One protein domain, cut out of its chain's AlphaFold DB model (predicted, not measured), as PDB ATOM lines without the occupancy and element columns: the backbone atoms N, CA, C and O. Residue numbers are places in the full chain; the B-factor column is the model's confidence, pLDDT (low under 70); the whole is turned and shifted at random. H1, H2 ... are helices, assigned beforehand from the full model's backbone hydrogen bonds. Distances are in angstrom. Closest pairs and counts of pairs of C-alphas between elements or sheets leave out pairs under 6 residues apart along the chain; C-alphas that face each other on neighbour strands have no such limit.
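AT A GLANCE: This is residues 5 to 86 of the 207 residues of an uncharacterized protein of Oncorhynchus mykiss (UniProt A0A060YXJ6). One long helix, H4, runs through the middle, with H1 and H2 packed on it at steep angles and H5 folded back along it, only just touching. The short H3 sits near the beginning of H4 and the end of H5, and a long loop joins H4 to H5. The printed part has 82 residues with five named helices, in the order H1 to H5, and no named strand; its class is all helix. It is compact, with a radius of gyration of the C-alphas of 12.8 A, and spans 37 by 27 by 22 A.

HOW THE PARTS SIT: H1, residues 5 to 17, touches H4, residues 42 to 58, at a steep tilt of 59 degrees, the same way; their closest C-alphas, of Thr 12 and Ala 53, are 4.7 A apart. H2, residues 23 to 33, touches residues 47 to 54 of H4 at a steep tilt of 41 degrees, opposite ways, closest at the C-alphas of Ile 27 and Tyr 51, 6.4 A. H3, residues 36 to 39, is close to but not clearly touching H4, with the C-alphas of Leu 38 and Gly 44 closest at 6.9 A. H4 and H5, residues 71 to 85, form a helical hairpin at a shallow tilt of 28 degrees, opposite ways; they only just touch, with 3 pairs of C-alphas within 8 A, the closest those of Ala 55 and Ala 73, 7.1 A. H1 and H5 are apart. Every O i to N i+4 pair is within hydrogen-bond range in H2, H4 and H5; in H1 8 of 9 are, and H3 is too short for such a pair.

IN THESE COORDINATES: H1 begins at C-alpha 5, (53.922, -30.928, -13.413), and is 19.9 A long; H2 is 15.0 A and H3 5.2 A. H4 is 24.3 A, and H5, 20.4 A, ends at C-alpha 85, (46.759, -7.917, -16.560).

THE WHOLE: The C-alphas farthest apart, of Ser 37 and Glu 63, are 38.5 A apart. The printed part has no cut. The link from H4 to H5 is long, with 12 residues. Residue 5 and residues 61 to 71 have pLDDT under 70.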
ATOM      1  N   ASP A   5      54.059 -30.012 -12.277       67.69
ATOM      2  CA  ASP A   5      53.922 -30.928 -13.413       67.69
ATOM      3  C   ASP A   5      53.011 -32.137 -13.114       67.69
ATOM      4  O   ASP A   5      52.438 -32.711 -14.037       67.69
ATOM      5  N   ASP A   6      52.806 -32.486 -11.836       80.62
ATOM      6  CA  ASP A   6      51.912 -33.580 -11.416       80.62
ATOM      7  C   ASP A   6      50.466 -33.108 -11.197       80.62
ATOM      8  O   ASP A   6      49.521 -33.903 -11.227       80.62
ATOM      9  N   PHE A   7      50.275 -31.804 -10.972       86.94
ATOM     10  CA  PHE A   7      48.967 -31.240 -10.657       86.94
ATOM     11  C   PHE A   7      48.023 -31.265 -11.858       86.94
ATOM     12  O   PHE A   7      46.887 -31.718 -11.737       86.94
ATOM     13  N   LEU A   8      48.487 -30.813 -13.025       87.75
ATOM     14  CA  LEU A   8      47.643 -30.722 -14.216       87.75
ATOM     15  C   LEU A   8      47.130 -32.099 -14.687       87.75
ATOM     16  O   LEU A   8      45.928 -32.204 -14.943       87.75
ATOM     17  N   PRO A   9      47.950 -33.172 -14.750       88.25
ATOM     18  CA  PRO A   9      47.455 -34.515 -15.051       88.25
ATOM     19  C   PRO A   9      46.412 -35.014 -14.044       88.25
ATOM     20  O   PRO A   9      45.390 -35.570 -14.445       88.25
ATOM     21  N   MET A  10      46.631 -34.776 -12.745       91.00
ATOM     22  CA  MET A  10      45.689 -35.182 -11.698       91.00
ATOM     23  C   MET A  10      44.365 -34.416 -11.800       91.00
ATOM     24  O   MET A  10      43.299 -35.029 -11.778       91.00
ATOM     25  N   LEU A  11      44.425 -33.098 -11.998       92.12
ATOM     26  CA  LEU A  11      43.253 -32.256 -12.222       92.12
ATOM     27  C   LEU A  11      42.481 -32.702 -13.470       92.12
ATOM     28  O   LEU A  11      41.266 -32.852 -13.414       92.12
ATOM     29  N   THR A  12      43.184 -32.971 -14.572       90.00
ATOM     30  CA  THR A  12      42.581 -33.447 -15.828       90.00
ATOM     31  C   THR A  12      41.843 -34.765 -15.622       90.00
ATOM     32  O   THR A  12      40.706 -34.906 -16.066       90.00
ATOM     33  N   TYR A  13      42.448 -35.714 -14.903       91.06
ATOM     34  CA  TYR A  13      41.803 -36.984 -14.578       91.06
ATOM     35  C   TYR A  13      40.535 -36.788 -13.741       91.06
ATOM     36  O   TYR A  13      39.496 -37.352 -14.073       91.06
ATOM     37  N   VAL A  14      40.602 -35.973 -12.683       93.75
ATOM     38  CA  VAL A  14      39.440 -35.696 -11.825       93.75
ATOM     39  C   VAL A  14      38.314 -35.058 -12.637       93.75
ATOM     40  O   VAL A  14      37.192 -35.549 -12.587       93.75
ATOM     41  N   LEU A  15      38.614 -34.027 -13.434       92.62
ATOM     42  CA  LEU A  15      37.614 -33.341 -14.255       92.62
ATOM     43  C   LEU A  15      36.984 -34.251 -15.313       92.62
ATOM     44  O   LEU A  15      35.786 -34.152 -15.549       92.62
ATOM     45  N   ALA A  16      37.753 -35.168 -15.908       90.38
ATOM     46  CA  ALA A  16      37.227 -36.137 -16.871       90.38
ATOM     47  C   ALA A  16      36.232 -37.135 -16.247       90.38
ATOM     48  O   ALA A  16      35.398 -37.688 -16.957       90.38
ATOM     49  N   GLN A  17      36.321 -37.372 -14.934       91.50
ATOM     50  CA  GLN A  17      35.395 -38.228 -14.183       91.50
ATOM     51  C   GLN A  17      34.197 -37.447 -13.617       91.50
ATOM     52  O   GLN A  17      33.246 -38.052 -13.121       91.50
ATOM     53  N   CYS A  18      34.233 -36.112 -13.652       87.69
ATOM     54  CA  CYS A  18      33.142 -35.271 -13.180       87.69
ATOM     55  C   CYS A  18      32.049 -35.139 -14.250       87.69
ATOM     56  O   CYS A  18      32.318 -34.755 -15.384       87.69
ATOM     57  N   ASP A  19      30.790 -35.353 -13.864       86.94
ATOM     58  CA  ASP A  19      29.627 -35.106 -14.728       86.94
ATOM     59  C   ASP A  19      29.192 -33.630 -14.657       86.94
ATOM     60  O   ASP A  19      28.132 -33.282 -14.140       86.94
ATOM     61  N   MET A  20      30.079 -32.737 -15.105       90.12
ATOM     62  CA  MET A  20      29.882 -31.281 -15.071       90.12
ATOM     63  C   MET A  20      29.916 -30.699 -16.493       90.12
ATOM     64  O   MET A  20      30.904 -30.077 -16.892       90.12
ATOM     65  N   PRO A  21      28.839 -30.852 -17.284       85.31
ATOM     66  CA  PRO A  21      28.824 -30.466 -18.700       85.31
ATOM     67  C   PRO A  21      28.967 -28.955 -18.943       85.31
ATOM     68  O   PRO A  21      29.305 -28.538 -20.048       85.31
ATOM     69  N   GLN A  22      28.709 -28.124 -17.930       92.44
ATOM     70  CA  GLN A  22      28.759 -26.658 -18.021       92.44
ATOM     71  C   GLN A  22      30.105 -26.068 -17.586       92.44
ATOM     72  O   GLN A  22      30.333 -24.873 -17.783       92.44
ATOM     73  N   LEU A  23      31.010 -26.894 -17.047       92.62
ATOM     74  CA  LEU A  23      32.261 -26.443 -16.436       92.62
ATOM     75  C   LEU A  23      33.137 -25.631 -17.398       92.62
ATOM     76  O   LEU A  23      33.763 -24.655 -16.999       92.62
ATOM     77  N   ASP A  24      33.158 -25.996 -18.678       91.19
ATOM     78  CA  ASP A  24      33.896 -25.246 -19.692       91.19
ATOM     79  C   ASP A  24      33.416 -23.793 -19.812       91.19
ATOM     80  O   ASP A  24      34.214 -22.855 -19.813       91.19
ATOM     81  N   THR A  25      32.097 -23.604 -19.858       94.31
ATOM     82  CA  THR A  25      31.485 -22.280 -19.923       94.31
ATOM     83  C   THR A  25      31.748 -21.506 -18.634       94.31
ATOM     84  O   THR A  25      32.077 -20.325 -18.686       94.31
ATOM     85  N   GLU A  26      31.652 -22.161 -17.475       95.31
ATOM     86  CA  GLU A  26      31.943 -21.553 -16.169       95.31
ATOM     87  C   GLU A  26      33.392 -21.064 -16.070       95.31
ATOM     88  O   GLU A  26      33.634 -19.943 -15.617       95.31
ATOM     89  N   ILE A  27      34.353 -21.847 -16.566       94.69
ATOM     90  CA  ILE A  27      35.764 -21.446 -16.637       94.69
ATOM     91  C   ILE A  27      35.921 -20.207 -17.521       94.69
ATOM     92  O   ILE A  27      36.567 -19.246 -17.105       94.69
ATOM     93  N   LEU A  28      35.307 -20.185 -18.710       93.25
ATOM     94  CA  LEU A  28      35.343 -19.013 -19.596       93.25
ATOM     95  C   LEU A  28      34.714 -17.775 -18.937       93.25
ATOM     96  O   LEU A  28      35.268 -16.677 -19.040       93.25
ATOM     97  N   TYR A  29      33.603 -17.945 -18.216       94.38
ATOM     98  CA  TYR A  29      32.977 -16.865 -17.453       94.38
ATOM     99  C   TYR A  29      33.915 -16.316 -16.381       94.38
ATOM    100  O   TYR A  29      34.107 -15.103 -16.304       94.38
ATOM    101  N   MET A  30      34.533 -17.183 -15.581       93.75
ATOM    102  CA  MET A  30      35.486 -16.759 -14.555       93.75
ATOM    103  C   MET A  30      36.704 -16.065 -15.176       93.75
ATOM    104  O   MET A  30      37.141 -15.022 -14.689       93.75
ATOM    105  N   MET A  31      37.212 -16.581 -16.298       91.69
ATOM    106  CA  MET A  31      38.331 -15.978 -17.025       91.69
ATOM    107  C   MET A  31      38.025 -14.538 -17.462       91.69
ATOM    108  O   MET A  31      38.889 -13.670 -17.319       91.69
ATOM    109  N   GLU A  32      36.818 -14.251 -17.954       89.94
ATOM    110  CA  GLU A  32      36.471 -12.940 -18.527       89.94
ATOM    111  C   GLU A  32      35.759 -11.980 -17.554       89.94
ATOM    112  O   GLU A  32      35.799 -10.769 -17.769       89.94
ATOM    113  N   LEU A  33      35.142 -12.454 -16.468       90.00
ATOM    114  CA  LEU A  33      34.333 -11.604 -15.577       90.00
ATOM    115  C   LEU A  33      34.929 -11.365 -14.190       90.00
ATOM    116  O   LEU A  33      34.501 -10.430 -13.517       90.00
ATOM    117  N   LEU A  34      35.912 -12.159 -13.753       89.44
ATOM    118  CA  LEU A  34      36.542 -11.921 -12.452       89.44
ATOM    119  C   LEU A  34      37.257 -10.566 -12.404       89.44
ATOM    120  O   LEU A  34      37.759 -10.072 -13.413       89.44
ATOM    121  N   ASP A  35      37.337  -9.976 -11.215       84.44
ATOM    122  CA  ASP A  35      38.170  -8.797 -11.007       84.44
ATOM    123  C   ASP A  35      39.648  -9.157 -11.284       84.44
ATOM    124  O   ASP A  35      40.127 -10.172 -10.765       84.44
ATOM    125  N   PRO A  36      40.396  -8.365 -12.079       85.38
ATOM    126  CA  PRO A  36      41.806  -8.632 -12.361       85.38
ATOM    127  C   PRO A  36      42.688  -8.813 -11.118       85.38
ATOM    128  O   PRO A  36      43.672  -9.550 -11.169       85.38
ATOM    129  N   SER A  37      42.347  -8.193  -9.985       84.69
ATOM    130  CA  SER A  37      43.062  -8.379  -8.715       84.69
ATOM    131  C   SER A  37      43.016  -9.829  -8.216       84.69
ATOM    132  O   SER A  37      44.014 -10.313  -7.685       84.69
ATOM    133  N   LEU A  38      41.922 -10.554  -8.475       85.44
ATOM    134  CA  LEU A  38      41.733 -11.959  -8.087       85.44
ATOM    135  C   LEU A  38      42.461 -12.946  -9.010       85.44
ATOM    136  O   LEU A  38      42.597 -14.123  -8.680       85.44
ATOM    137  N   LEU A  39      42.934 -12.479 -10.169       86.56
ATOM    138  CA  LEU A  39      43.687 -13.296 -11.124       86.56
ATOM    139  C   LEU A  39      45.172 -13.426 -10.755       86.56
ATOM    140  O   LEU A  39      45.899 -14.175 -11.406       86.56
ATOM    141  N   HIS A  40      45.634 -12.713  -9.727       83.56
ATOM    142  CA  HIS A  40      47.003 -12.812  -9.230       83.56
ATOM    143  C   HIS A  40      47.113 -13.903  -8.156       83.56
ATOM    144  O   HIS A  40      46.246 -14.042  -7.295       83.56
ATOM    145  N   GLY A  41      48.205 -14.668  -8.183       86.81
ATOM    146  CA  GLY A  41      48.464 -15.727  -7.203       86.81
ATOM    147  C   GLY A  41      47.698 -17.023  -7.487       86.81
ATOM    148  O   GLY A  41      47.565 -17.445  -8.637       86.81
ATOM    149  N   GLU A  42      47.231 -17.681  -6.428       89.19
ATOM    150  CA  GLU A  42      46.696 -19.049  -6.488       89.19
ATOM    151  C   GLU A  42      45.388 -19.153  -7.283       89.19
ATOM    152  O   GLU A  42      45.219 -20.081  -8.073       89.19
ATOM    153  N   GLY A  43      44.485 -18.175  -7.151       88.00
ATOM    154  CA  GLY A  43      43.206 -18.172  -7.871       88.00
ATOM    155  C   GLY A  43      43.385 -18.196  -9.394       88.00
ATOM    156  O   GLY A  43      42.776 -19.015 -10.085       88.00
ATOM    157  N   GLY A  44      44.290 -17.364  -9.917       90.69
ATOM    158  CA  GLY A  44      44.643 -17.365 -11.338       90.69
ATOM    159  C   GLY A  44      45.336 -18.655 -11.784       90.69
ATOM    160  O   GLY A  44      45.060 -19.164 -12.873       90.69
ATOM    161  N   TYR A  45      46.194 -19.228 -10.935       90.81
ATOM    162  CA  TYR A  45      46.848 -20.507 -11.213       90.81
ATOM    163  C   TYR A  45      45.832 -21.645 -11.388       90.81
ATOM    164  O   TYR A  45      45.886 -22.367 -12.385       90.81
ATOM    165  N   TYR A  46      44.864 -21.781 -10.477       92.94
ATOM    166  CA  TYR A  46      43.848 -22.831 -10.578       92.94
ATOM    167  C   TYR A  46      42.919 -22.628 -11.771       92.94
ATOM    168  O   TYR A  46      42.622 -23.589 -12.478       92.94
ATOM    169  N   LEU A  47      42.515 -21.386 -12.043       94.12
ATOM    170  CA  LEU A  47      41.646 -21.068 -13.173       94.12
ATOM    171  C   LEU A  47      42.311 -21.392 -14.520       94.12
ATOM    172  O   LEU A  47      41.708 -22.035 -15.380       94.12
ATOM    173  N   THR A  48      43.576 -21.000 -14.688       91.94
ATOM    174  CA  THR A  48      44.341 -21.304 -15.909       91.94
ATOM    175  C   THR A  48      44.656 -22.797 -16.038       91.94
ATOM    176  O   THR A  48      44.608 -23.336 -17.145       91.94
ATOM    177  N   SER A  49      44.893 -23.493 -14.920       92.62
ATOM    178  CA  SER A  49      45.084 -24.950 -14.897       92.62
ATOM    179  C   SER A  49      43.804 -25.706 -15.262       92.62
ATOM    180  O   SER A  49      43.862 -26.659 -16.035       92.62
ATOM    181  N   ALA A  50      42.641 -25.264 -14.770       94.00
ATOM    182  CA  ALA A  50      41.342 -25.835 -15.125       94.00
ATOM    183  C   ALA A  50      41.026 -25.635 -16.615       94.00
ATOM    184  O   ALA A  50      40.593 -26.574 -17.281       94.00
ATOM    185  N   TYR A  51      41.322 -24.451 -17.166       93.19
ATOM    186  CA  TYR A  51      41.216 -24.202 -18.606       93.19
ATOM    187  C   TYR A  51      42.118 -25.142 -19.420       93.19
ATOM    188  O   TYR A  51      41.665 -25.754 -20.387       93.19
ATOM    189  N   GLY A  52      43.379 -25.307 -19.003       90.50
ATOM    190  CA  GLY A  52      44.316 -26.238 -19.636       90.50
ATOM    191  C   GLY A  52      43.836 -27.692 -19.585       90.50
ATOM    192  O   GLY A  52      43.869 -28.385 -20.600       90.50
ATOM    193  N   ALA A  53      43.324 -28.139 -18.438       91.06
ATOM    194  CA  ALA A  53      42.760 -29.475 -18.268       91.06
ATOM    195  C   ALA A  53      41.545 -29.711 -19.184       91.06
ATOM    196  O   ALA A  53      41.474 -30.729 -19.871       91.06
ATOM    197  N   MET A  54      40.622 -28.748 -19.272       90.50
ATOM    198  CA  MET A  54      39.472 -28.837 -20.182       90.50
ATOM    199  C   MET A  54      39.889 -28.853 -21.654       90.50
ATOM    200  O   MET A  54      39.314 -29.605 -22.445       90.50
ATOM    201  N   ALA A  55      40.908 -28.076 -22.032       87.81
ATOM    202  CA  ALA A  55      41.460 -28.106 -23.383       87.81
ATOM    203  C   ALA A  55      42.044 -29.486 -23.736       87.81
ATOM    204  O   ALA A  55      41.842 -29.954 -24.857       87.81
ATOM    205  N   LEU A  56      42.705 -30.160 -22.784       85.38
ATOM    206  CA  LEU A  56      43.214 -31.526 -22.959       85.38
ATOM    207  C   LEU A  56      42.080 -32.548 -23.125       85.38
ATOM    208  O   LEU A  56      42.141 -33.370 -24.037       85.38
ATOM    209  N   ILE A  57      41.036 -32.478 -22.291       87.44
ATOM    210  CA  ILE A  57      39.881 -33.395 -22.353       87.44
ATOM    211  C   ILE A  57      39.156 -33.264 -23.698       87.44
ATOM    212  O   ILE A  57      38.836 -34.264 -24.337       87.44
ATOM    213  N   LYS A  58      38.926 -32.030 -24.156       84.50
ATOM    214  CA  LYS A  58      38.210 -31.751 -25.410       84.50
ATOM    215  C   LYS A  58      38.963 -32.176 -26.666       84.50
ATOM    216  O   LYS A  58      38.331 -32.505 -27.665       84.50
ATOM    217  N   ASN A  59      40.293 -32.139 -26.627       77.19
ATOM    218  CA  ASN A  59      41.154 -32.404 -27.779       77.19
ATOM    219  C   ASN A  59      41.938 -33.716 -27.621       77.19
ATOM    220  O   ASN A  59      43.038 -33.857 -28.158       77.19
ATOM    221  N   PHE A  60      41.396 -34.672 -26.863       71.38
ATOM    222  CA  PHE A  60      42.069 -35.931 -26.567       71.38
ATOM    223  C   PHE A  60      42.278 -36.765 -27.846       71.38
ATOM    224  O   PHE A  60      41.345 -37.366 -28.377       71.38
ATOM    225  N   GLN A  61      43.518 -36.805 -28.342       62.72
ATOM    226  CA  GLN A  61      43.983 -37.742 -29.369       62.72
ATOM    227  C   GLN A  61      45.186 -38.523 -28.824       62.72
ATOM    228  O   GLN A  61      46.150 -37.926 -28.338       62.72
ATOM    229  N   GLU A  62      45.126 -39.854 -28.923       54.75
ATOM    230  CA  GLU A  62      46.010 -40.820 -28.242       54.75
ATOM    231  C   GLU A  62      47.514 -40.622 -28.546       54.75
ATOM    232  O   GLU A  62      48.350 -40.867 -27.683       54.75
ATOM    233  N   GLU A  63      47.870 -40.063 -29.713       53.09
ATOM    234  CA  GLU A  63      49.266 -39.760 -30.100       53.09
ATOM    235  C   GLU A  63      49.675 -38.276 -29.991       53.09
ATOM    236  O   GLU A  63      50.830 -37.919 -30.241       53.09
ATOM    237  N   GLN A  64      48.758 -37.375 -29.629       53.97
ATOM    238  CA  GLN A  64      49.003 -35.925 -29.668       53.97
ATOM    239  C   GLN A  64      48.757 -35.216 -28.336       53.97
ATOM    240  O   GLN A  64      49.132 -34.056 -28.226       53.97
ATOM    241  N   ALA A  65      48.236 -35.882 -27.300       51.97
ATOM    242  CA  ALA A  65      47.922 -35.260 -26.005       51.97
ATOM    243  C   ALA A  65      49.101 -34.481 -25.371       51.97
ATOM    244  O   ALA A  65      48.902 -33.411 -24.801       51.97
ATOM    245  N   ALA A  66      50.346 -34.936 -25.558       51.72
ATOM    246  CA  ALA A  66      51.541 -34.208 -25.110       51.72
ATOM    247  C   ALA A  66      51.879 -32.964 -25.970       51.72
ATOM    248  O   ALA A  66      52.553 -32.052 -25.499       51.72
ATOM    249  N   ARG A  67      51.394 -32.899 -27.219       53.56
ATOM    250  CA  ARG A  67      51.440 -31.713 -28.099       53.56
ATOM    251  C   ARG A  67      50.198 -30.815 -27.967       53.56
ATOM    252  O   ARG A  67      50.205 -29.737 -28.548       53.56
ATOM    253  N   VAL A  68      49.160 -31.245 -27.232       51.62
ATOM    254  CA  VAL A  68      47.854 -30.564 -27.043       51.62
ATOM    255  C   VAL A  68      47.861 -29.520 -25.914       51.62
ATOM    256  O   VAL A  68      46.939 -28.714 -25.819       51.62
ATOM    257  N   LEU A  69      48.993 -29.315 -25.230       57.59
ATOM    258  CA  LEU A  69      49.404 -27.931 -24.929       57.59
ATOM    259  C   LEU A  69      49.854 -27.250 -26.236       57.59
ATOM    260  O   LEU A  69      50.977 -26.755 -26.354       57.59
ATOM    261  N   SER A  70      48.988 -27.311 -27.253       63.19
ATOM    262  CA  SER A  70      49.218 -26.778 -28.581       63.19
ATOM    263  C   SER A  70      49.443 -25.285 -28.439       63.19
ATOM    264  O   SER A  70      48.938 -24.646 -27.506       63.19
ATOM    265  N   SER A  71      50.223 -24.728 -29.367       64.38
ATOM    266  CA  SER A  71      50.455 -23.285 -29.457       64.38
ATOM    267  C   SER A  71      49.173 -22.507 -29.172       64.38
ATOM    268  O   SER A  71      49.195 -21.598 -28.368       64.38
ATOM    269  N   GLU A  72      48.036 -22.962 -29.696       75.62
ATOM    270  CA  GLU A  72      46.723 -22.328 -29.584       75.62
ATOM    271  C   GLU A  72      46.211 -22.145 -28.148       75.62
ATOM    272  O   GLU A  72      45.819 -21.032 -27.794       75.62
ATOM    273  N   ALA A  73      46.209 -23.182 -27.300       81.00
ATOM    274  CA  ALA A  73      45.726 -23.051 -25.917       81.00
ATOM    275  C   ALA A  73      46.644 -22.126 -25.106       81.00
ATOM    276  O   ALA A  73      46.184 -21.254 -24.362       81.00
ATOM    277  N   ARG A  74      47.957 -22.264 -25.318       82.81
ATOM    278  CA  ARG A  74      48.972 -21.415 -24.693       82.81
ATOM    279  C   ARG A  74      48.878 -19.968 -25.182       82.81
ATOM    280  O   ARG A  74      48.952 -19.045 -24.379       82.81
ATOM    281  N   ASP A  75      48.677 -19.760 -26.477       85.44
ATOM    282  CA  ASP A  75      48.545 -18.452 -27.113       85.44
ATOM    283  C   ASP A  75      47.248 -17.777 -26.670       85.44
ATOM    284  O   ASP A  75      47.254 -16.583 -26.376       85.44
ATOM    285  N   THR A  76      46.161 -18.538 -26.532       86.06
ATOM    286  CA  THR A  76      44.884 -18.049 -25.993       86.06
ATOM    287  C   THR A  76      45.050 -17.593 -24.550       86.06
ATOM    288  O   THR A  76      44.655 -16.475 -24.220       86.06
ATOM    289  N   LEU A  77      45.710 -18.393 -23.706       89.19
ATOM    290  CA  LEU A  77      46.028 -18.012 -22.328       89.19
ATOM    291  C   LEU A  77      46.966 -16.802 -22.262       89.19
ATOM    292  O   LEU A  77      46.736 -15.895 -21.465       89.19
ATOM    293  N   HIS A  78      47.987 -16.725 -23.117       87.75
ATOM    294  CA  HIS A  78      48.884 -15.570 -23.179       87.75
ATOM    295  C   HIS A  78      48.160 -14.296 -23.616       87.75
ATOM    296  O   HIS A  78      48.382 -13.231 -23.035       87.75
ATOM    297  N   GLN A  79      47.299 -14.382 -24.631       87.31
ATOM    298  CA  GLN A  79      46.489 -13.259 -25.094       87.31
ATOM    299  C   GLN A  79      45.481 -12.835 -24.030       87.31
ATOM    300  O   GLN A  79      45.340 -11.642 -23.774       87.31
ATOM    301  N   TRP A  80      44.808 -13.789 -23.388       90.31
ATOM    302  CA  TRP A  80      43.918 -13.539 -22.260       90.31
ATOM    303  C   TRP A  80      44.655 -12.830 -21.125       90.31
ATOM    304  O   TRP A  80      44.251 -11.736 -20.734       90.31
ATOM    305  N   HIS A  81      45.786 -13.374 -20.676       87.56
ATOM    306  CA  HIS A  81      46.564 -12.794 -19.588       87.56
ATOM    307  C   HIS A  81      47.005 -11.376 -19.951       87.56
ATOM    308  O   HIS A  81      46.725 -10.443 -19.211       87.56
ATOM    309  N   ARG A  82      47.560 -11.173 -21.154       84.81
ATOM    310  CA  ARG A  82      47.922  -9.838 -21.650       84.81
ATOM    311  C   ARG A  82      46.731  -8.878 -21.653       84.81
ATOM    312  O   ARG A  82      46.900  -7.733 -21.263       84.81
ATOM    313  N   ARG A  83      45.544  -9.301 -22.101       86.31
ATOM    314  CA  ARG A  83      44.344  -8.443 -22.109       86.31
ATOM    315  C   ARG A  83      43.888  -8.069 -20.697       86.31
ATOM    316  O   ARG A  83      43.357  -6.980 -20.524       86.31
ATOM    317  N   ARG A  84      44.072  -8.963 -19.725       83.75
ATOM    318  CA  ARG A  84      43.489  -8.862 -18.379       83.75
ATOM    319  C   ARG A  84      44.430  -8.259 -17.340       83.75
ATOM    320  O   ARG A  84      43.946  -7.638 -16.402       83.75
ATOM    321  N   THR A  85      45.743  -8.423 -17.499       76.00
ATOM    322  CA  THR A  85      46.759  -7.917 -16.560       76.00
ATOM    323  C   THR A  85      47.579  -6.757 -17.107       76.00
ATOM    324  O   THR A  85      48.208  -6.044 -16.324       76.00
ATOM    325  N   ALA A  86      47.564  -6.494 -18.422       72.50
ATOM    326  CA  ALA A  86      48.108  -5.233 -18.914       72.50
ATOM    327  C   ALA A  86      47.253  -4.082 -18.377       72.50
ATOM    328  O   ALA A  86      46.027  -4.124 -18.471       72.50
TER     329      ALA A  86